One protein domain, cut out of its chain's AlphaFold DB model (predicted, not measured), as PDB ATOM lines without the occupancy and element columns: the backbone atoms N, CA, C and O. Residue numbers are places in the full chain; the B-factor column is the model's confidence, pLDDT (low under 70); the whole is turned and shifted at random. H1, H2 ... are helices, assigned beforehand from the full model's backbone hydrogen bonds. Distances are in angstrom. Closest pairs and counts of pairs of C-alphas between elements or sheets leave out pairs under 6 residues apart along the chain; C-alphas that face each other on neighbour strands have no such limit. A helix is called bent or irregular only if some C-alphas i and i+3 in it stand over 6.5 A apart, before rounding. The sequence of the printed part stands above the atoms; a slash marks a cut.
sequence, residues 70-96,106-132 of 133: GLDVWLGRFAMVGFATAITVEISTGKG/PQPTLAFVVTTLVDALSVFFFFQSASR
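AT A GLANCE: This is residues 70 to 96 and 106 to 132 of the 133 residues of an uncharacterized protein of Musa acuminata subsp. malaccensis (UniProt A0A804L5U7). Two long, straight helices, H1 and H2, lie side by side and run in opposite directions, with an open gap between them along their lengths. Together they make a flat, loose frame: the first and last printed residues are at one end of the pair, and the cut in the chain is at the other. The printed part has 54 residues with two named helices, H1 then H2, and no named strand; its class is all helix. The radius of gyration of the C-alphas is 14.5 A, which is loose, and the C-alphas span 47 by 25 by 7 A.

HOW THE PARTS SIT: Start from H1, residues 70 to 92, and look across to H2, residues 108 to 130: the two are apart, with no C-alpha of the one within 8 A of the other. Residues 72 to 96, of which 72 to 92 belong to H1, stand free, and so do residues 106 to 127, of which 108 to 127 belong to H2. Within H1 and H2, every O i to N i+4 pair is within hydrogen-bond range, and neither helix is bent.

IN THESE COORDINATES: Find C-alpha 70 at (181.521, 158.181, 216.917); from there H1 runs 32.4 A to C-alpha 92 at (152.715, 159.406, 202.040). Then go to C-alpha 108 at (157.753, 141.728, 196.349), where H2 begins; it runs 32.7 A to C-alpha 130 at (183.750, 143.017, 216.160).

THE WHOLE: The two C-alphas farthest apart are those of Gly 96 and Arg 132, at 46.8 A, while the C-alphas of Gly 70 and Arg 132 are 11.7 A apart. Residues 97 to 105 are not printed; across this cut, on the link from H1 to H2, C-alphas 96 and 106 are 17.9 A apart. In the B-factor column you will find a mean pLDDT of 79.1 for the printed part, with values under 70 at residue 70, residues 90 to 96, residues 106 to 109 and residue 132.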
ATOM      1  N   GLY A  70     182.109 158.218 218.261       68.81
ATOM      2  CA  GLY A  70     181.521 158.181 216.917       68.81
ATOM      3  C   GLY A  70     180.152 157.497 216.843       68.81
ATOM      4  O   GLY A  70     179.353 157.815 215.961       68.81
ATOM      5  N   LEU A  71     179.856 156.579 217.763       70.25
ATOM      6  CA  LEU A  71     178.663 155.733 217.695       70.25
ATOM      7  C   LEU A  71     177.443 156.407 218.290       70.25
ATOM      8  O   LEU A  71     176.357 156.206 217.767       70.25
ATOM      9  N   ASP A  72     177.617 157.263 219.293       75.38
ATOM     10  CA  ASP A  72     176.522 158.080 219.825       75.38
ATOM     11  C   ASP A  72     175.997 159.051 218.756       75.38
ATOM     12  O   ASP A  72     174.790 159.250 218.600       75.38
ATOM     13  N   VAL A  73     176.902 159.605 217.940       80.94
ATOM     14  CA  VAL A  73     176.554 160.457 216.793       80.94
ATOM     15  C   VAL A  73     175.889 159.641 215.688       80.94
ATOM     16  O   VAL A  73     174.908 160.092 215.094       80.94
ATOM     17  N   TRP A  74     176.414 158.452 215.394       83.50
ATOM     18  CA  TRP A  74     175.833 157.552 214.405       83.50
ATOM     19  C   TRP A  74     174.418 157.139 214.834       83.50
ATOM     20  O   TRP A  74     173.471 157.372 214.092       83.50
ATOM     21  N   LEU A  75     174.235 156.695 216.077       83.75
ATOM     22  CA  LEU A  75     172.942 156.351 216.664       83.75
ATOM     23  C   LEU A  75     171.962 157.532 216.628       83.75
ATOM     24  O   LEU A  75     170.812 157.360 216.228       83.75
ATOM     25  N   GLY A  76     172.424 158.745 216.945       87.88
ATOM     26  CA  GLY A  76     171.621 159.964 216.816       87.88
ATOM     27  C   GLY A  76     171.168 160.248 215.377       87.88
ATOM     28  O   GLY A  76     170.027 160.655 215.153       87.88
ATOM     29  N   ARG A  77     172.018 159.982 214.378       88.06
ATOM     30  CA  ARG A  77     171.668 160.132 212.953       88.06
ATOM     31  C   ARG A  77     170.676 159.069 212.497       88.06
ATOM     32  O   ARG A  77     169.705 159.416 211.832       88.06
ATOM     33  N   PHE A  78     170.873 157.812 212.892       85.94
ATOM     34  CA  PHE A  78     169.912 156.739 212.617       85.94
ATOM     35  C   PHE A  78     168.556 157.027 213.256       85.94
ATOM     36  O   PHE A  78     167.530 156.845 212.605       85.94
ATOM     37  N   ALA A  79     168.541 157.562 214.477       87.25
ATOM     38  CA  ALA A  79     167.314 157.981 215.139       87.25
ATOM     39  C   ALA A  79     166.598 159.108 214.371       87.25
ATOM     40  O   ALA A  79     165.392 159.019 214.141       87.25
ATOM     41  N   MET A  80     167.328 160.134 213.909       92.75
ATOM     42  CA  MET A  80     166.744 161.208 213.091       92.75
ATOM     43  C   MET A  80     166.195 160.696 211.752       92.75
ATOM     44  O   MET A  80     165.088 161.072 211.365       92.75
ATOM     45  N   VAL A  81     166.930 159.819 211.060       90.44
ATOM     46  CA  VAL A  81     166.502 159.228 209.781       90.44
ATOM     47  C   VAL A  81     165.288 158.315 209.972       90.44
ATOM     48  O   VAL A  81     164.330 158.405 209.203       90.44
ATOM     49  N   GLY A  82     165.279 157.482 211.015       88.56
ATOM     50  CA  GLY A  82     164.156 156.600 211.339       88.56
ATOM     51  C   GLY A  82     162.885 157.381 211.665       88.56
ATOM     52  O   GLY A  82     161.816 157.071 211.140       88.56
ATOM     53  N   PHE A  83     163.005 158.454 212.449       88.19
ATOM     54  CA  PHE A  83     161.880 159.332 212.760       88.19
ATOM     55  C   PHE A  83     161.343 160.055 211.516       88.19
ATOM     56  O   PHE A  83     160.138 160.038 211.268       88.19
ATOM     57  N   ALA A  84     162.221 160.629 210.688       90.12
ATOM     58  CA  ALA A  84     161.816 161.278 209.439       90.12
ATOM     59  C   ALA A  84     161.127 160.296 208.477       90.12
ATOM     60  O   ALA A  84     160.136 160.646 207.833       90.12
ATOM     61  N   THR A  85     161.610 159.053 208.421       84.44
ATOM     62  CA  THR A  85     161.007 157.984 207.617       84.44
ATOM     63  C   THR A  85     159.620 157.620 208.139       84.44
ATOM     64  O   THR A  85     158.689 157.562 207.346       84.44
ATOM     65  N   ALA A  86     159.446 157.454 209.454       81.50
ATOM     66  CA  ALA A  86     158.146 157.151 210.059       81.50
ATOM     67  C   ALA A  86     157.097 158.230 209.738       81.50
ATOM     68  O   ALA A  86     155.992 157.912 209.308       81.50
ATOM     69  N   ILE A  87     157.474 159.508 209.852       85.56
ATOM     70  CA  ILE A  87     156.608 160.634 209.479       85.56
ATOM     71  C   ILE A  87     156.326 160.650 207.967       85.56
ATOM     72  O   ILE A  87     155.195 160.883 207.552       85.56
ATOM     73  N   THR A  88     157.324 160.369 207.129       82.38
ATOM     74  CA  THR A  88     157.157 160.320 205.665       82.38
ATOM     75  C   THR A  88     156.239 159.177 205.234       82.38
ATOM     76  O   THR A  88     155.420 159.358 204.336       82.38
ATOM     77  N   VAL A  89     156.319 158.012 205.879       70.12
ATOM     78  CA  VAL A  89     155.413 156.882 205.630       70.12
ATOM     79  C   VAL A  89     153.990 157.234 206.063       70.12
ATOM     80  O   VAL A  89     153.059 157.012 205.295       70.12
ATOM     81  N   GLU A  90     153.820 157.876 207.219       69.50
ATOM     82  CA  GLU A  90     152.511 158.333 207.700       69.50
ATOM     83  C   GLU A  90     151.869 159.356 206.741       69.50
ATOM     84  O   GLU A  90     150.691 159.255 206.398       69.50
ATOM     85  N   ILE A  91     152.658 160.313 206.235       68.38
ATOM     86  CA  ILE A  91     152.182 161.369 205.325       68.38
ATOM     87  C   ILE A  91     151.969 160.847 203.900       68.38
ATOM     88  O   ILE A  91     150.963 161.182 203.276       68.38
ATOM     89  N   SER A  92     152.878 160.026 203.368       63.06
ATOM     90  CA  SER A  92     152.715 159.406 202.040       63.06
ATOM     91  C   SER A  92     151.500 158.477 201.982       63.06
ATOM     92  O   SER A  92     150.902 158.309 200.923       63.06
ATOM     93  N   THR A  93     151.076 157.953 203.133       66.06
ATOM     94  CA  THR A  93     149.869 157.134 203.286       66.06
ATOM     95  C   THR A  93     148.602 157.977 203.537       66.06
ATOM     96  O   THR A  93     147.508 157.423 203.607       66.06
ATOM     97  N   GLY A  94     148.714 159.313 203.619       55.62
ATOM     98  CA  GLY A  94     147.772 160.302 204.178       55.62
ATOM     99  C   GLY A  94     146.317 160.407 203.672       55.62
ATOM    100  O   GLY A  94     145.715 161.469 203.840       55.62
ATOM    101  N   LYS A  95     145.728 159.364 203.074       57.47
ATOM    102  CA  LYS A  95     144.283 159.070 202.934       57.47
ATOM    103  C   LYS A  95     144.109 157.774 202.121       57.47
ATOM    104  O   LYS A  95     144.539 157.717 200.978       57.47
ATOM    105  N   GLY A  96     143.393 156.782 202.668       49.72
ATOM    106  CA  GLY A  96     142.770 155.698 201.889       49.72
ATOM    107  C   GLY A  96     143.526 154.366 201.792       49.72
ATOM    108  O   GLY A  96     143.886 153.926 200.705       49.72
ATOM    109  N   PRO A 106     151.951 140.835 198.054       52.38
ATOM    110  CA  PRO A 106     153.170 141.500 198.495       52.38
ATOM    111  C   PRO A 106     153.748 142.264 197.314       52.38
ATOM    112  O   PRO A 106     153.976 141.652 196.278       52.38
ATOM    113  N   GLN A 107     153.977 143.573 197.428       60.72
ATOM    114  CA  GLN A 107     154.854 144.234 196.471       60.72
ATOM    115  C   GLN A 107     156.220 143.612 196.742       60.72
ATOM    116  O   GLN A 107     156.841 143.963 197.748       60.72
ATOM    117  N   PRO A 108     156.650 142.601 195.957       62.34
ATOM    118  CA  PRO A 108     157.753 141.728 196.349       62.34
ATOM    119  C   PRO A 108     159.001 142.583 196.513       62.34
ATOM    120  O   PRO A 108     159.793 142.391 197.422       62.34
ATOM    121  N   THR A 109     159.086 143.627 195.696       65.25
ATOM    122  CA  THR A 109     160.053 144.709 195.748       65.25
ATOM    123  C   THR A 109     160.165 145.356 197.125       65.25
ATOM    124  O   THR A 109     161.279 145.547 197.588       65.25
ATOM    125  N   LEU A 110     159.059 145.671 197.809       73.81
ATOM    126  CA  LEU A 110     159.125 146.291 199.134       73.81
ATOM    127  C   LEU A 110     159.658 145.300 200.172       73.81
ATOM    128  O   LEU A 110     160.523 145.659 200.963       73.81
ATOM    129  N   ALA A 111     159.192 144.050 200.131       75.50
ATOM    130  CA  ALA A 111     159.692 143.001 201.013       75.50
ATOM    131  C   ALA A 111     161.192 142.757 200.788       75.50
ATOM    132  O   ALA A 111     161.956 142.777 201.744       75.50
ATOM    133  N   PHE A 112     161.638 142.640 199.534       78.94
ATOM    134  CA  PHE A 112     163.055 142.496 199.196       78.94
ATOM    135  C   PHE A 112     163.884 143.710 199.621       78.94
ATOM    136  O   PHE A 112     164.974 143.532 200.156       78.94
ATOM    137  N   VAL A 113     163.387 144.937 199.444       83.06
ATOM    138  CA  VAL A 113     164.086 146.157 199.881       83.06
ATOM    139  C   VAL A 113     164.227 146.194 201.404       83.06
ATOM    140  O   VAL A 113     165.304 146.494 201.909       83.06
ATOM    141  N   VAL A 114     163.181 145.835 202.151       83.62
ATOM    142  CA  VAL A 114     163.247 145.795 203.618       83.62
ATOM    143  C   VAL A 114     164.162 144.667 204.090       83.62
ATOM    144  O   VAL A 114     165.014 144.904 204.940       83.62
ATOM    145  N   THR A 115     164.052 143.466 203.519       88.06
ATOM    146  CA  THR A 115     164.910 142.331 203.882       88.06
ATOM    147  C   THR A 115     166.378 142.619 203.579       88.06
ATOM    148  O   THR A 115     167.212 142.417 204.451       88.06
ATOM    149  N   THR A 116     166.702 143.151 202.398       92.00
ATOM    150  CA  THR A 116     168.089 143.515 202.047       92.00
ATOM    151  C   THR A 116     168.640 144.628 202.935       92.00
ATOM    152  O   THR A 116     169.800 144.565 203.332       92.00
ATOM    153  N   LEU A 117     167.820 145.618 203.304       90.88
ATOM    154  CA  LEU A 117     168.229 146.681 204.220       90.88
ATOM    155  C   LEU A 117     168.488 146.150 205.636       90.88
ATOM    156  O   LEU A 117     169.497 146.504 206.244       90.88
ATOM    157  N   VAL A 118     167.600 145.299 206.158       90.94
ATOM    158  CA  VAL A 118     167.752 144.680 207.484       90.94
ATOM    159  C   VAL A 118     168.988 143.783 207.524       90.94
ATOM    160  O   VAL A 118     169.749 143.855 208.488       90.94
ATOM    161  N   ASP A 119     169.225 143.001 206.471       92.06
ATOM    162  CA  ASP A 119     170.383 142.110 206.366       92.06
ATOM    163  C   ASP A 119     171.696 142.908 206.296       92.06
ATOM    164  O   ASP A 119     172.611 142.687 207.092       92.06
ATOM    165  N   ALA A 120     171.756 143.945 205.451       91.75
ATOM    166  CA  ALA A 120     172.914 144.833 205.359       91.75
ATOM    167  C   ALA A 120     173.211 145.556 206.685       91.75
ATOM    168  O   ALA A 120     174.373 145.667 207.082       91.75
ATOM    169  N   LEU A 121     172.176 146.026 207.394       88.38
ATOM    170  CA  LEU A 121     172.332 146.656 208.707       88.38
ATOM    171  C   LEU A 121     172.797 145.658 209.769       88.38
ATOM    172  O   LEU A 121     173.662 146.004 210.570       88.38
ATOM    173  N   SER A 122     172.258 144.436 209.772       92.00
ATOM    174  CA  SER A 122     172.662 143.374 210.698       92.00
ATOM    175  C   SER A 122     174.145 143.038 210.538       92.00
ATOM    176  O   SER A 122     174.898 143.056 211.515       92.00
ATOM    177  N   VAL A 123     174.588 142.845 209.294       94.31
ATOM    178  CA  VAL A 123     175.990 142.582 208.956       94.31
ATOM    179  C   VAL A 123     176.882 143.775 209.319       94.31
ATOM    180  O   VAL A 123     177.934 143.598 209.933       94.31
ATOM    181  N   PHE A 124     176.460 145.005 209.009       87.44
ATOM    182  CA  PHE A 124     177.210 146.215 209.358       87.44
ATOM    183  C   PHE A 124     177.387 146.380 210.874       87.44
ATOM    184  O   PHE A 124     178.485 146.682 211.343       87.44
ATOM    185  N   PHE A 125     176.325 146.157 211.653       84.88
ATOM    186  CA  PHE A 125     176.389 146.212 213.113       84.88
ATOM    187  C   PHE A 125     177.318 145.143 213.681       84.88
ATOM    188  O   PHE A 125     178.065 145.427 214.617       84.88
ATOM    189  N   PHE A 126     177.302 143.937 213.113       90.69
ATOM    190  CA  PHE A 126     178.203 142.866 213.524       90.69
ATOM    191  C   PHE A 126     179.673 143.248 213.300       90.69
ATOM    192  O   PHE A 126     180.472 143.146 214.227       90.69
ATOM    193  N   PHE A 127     180.019 143.785 212.125       87.38
ATOM    194  CA  PHE A 127     181.379 144.259 211.847       87.38
ATOM    195  C   PHE A 127     181.808 145.426 212.740       87.38
ATOM    196  O   PHE A 127     182.936 145.438 213.225       87.38
ATOM    197  N   GLN A 128     180.918 146.384 213.004       80.25
ATOM    198  CA  GLN A 128     181.185 147.462 213.964       80.25
ATOM    199  C   GLN A 128     181.376 146.942 215.388       80.25
ATOM    200  O   GLN A 128     182.162 147.507 216.139       80.25
ATOM    201  N   SER A 129     180.656 145.889 215.770       75.56
ATOM    202  CA  SER A 129     180.786 145.286 217.098       75.56
ATOM    203  C   SER A 129     182.113 144.537 217.221       75.56
ATOM    204  O   SER A 129     182.826 144.751 218.189       75.56
ATOM    205  N   ALA A 130     182.487 143.757 216.203       78.50
ATOM    206  CA  ALA A 130     183.750 143.017 216.160       78.50
ATOM    207  C   ALA A 130     184.994 143.912 215.985       78.50
ATOM    208  O   ALA A 130     186.088 143.522 216.362       78.50
ATOM    209  N   SER A 131     184.849 145.102 215.394       73.25
ATOM    210  CA  SER A 131     185.940 146.076 215.218       73.25
ATOM    211  C   SER A 131     186.300 146.837 216.502       73.25
ATOM    212  O   SER A 131     187.253 147.617 216.484       73.25
ATOM    213  N   ARG A 132     185.496 146.709 217.561       63.12
ATOM    214  CA  ARG A 132     185.656 147.439 218.829       63.12
ATOM    215  C   ARG A 132     186.204 146.555 219.956       63.12
ATOM    216  O   ARG A 132     186.186 146.989 221.104       63.12
TER     217      ARG A 132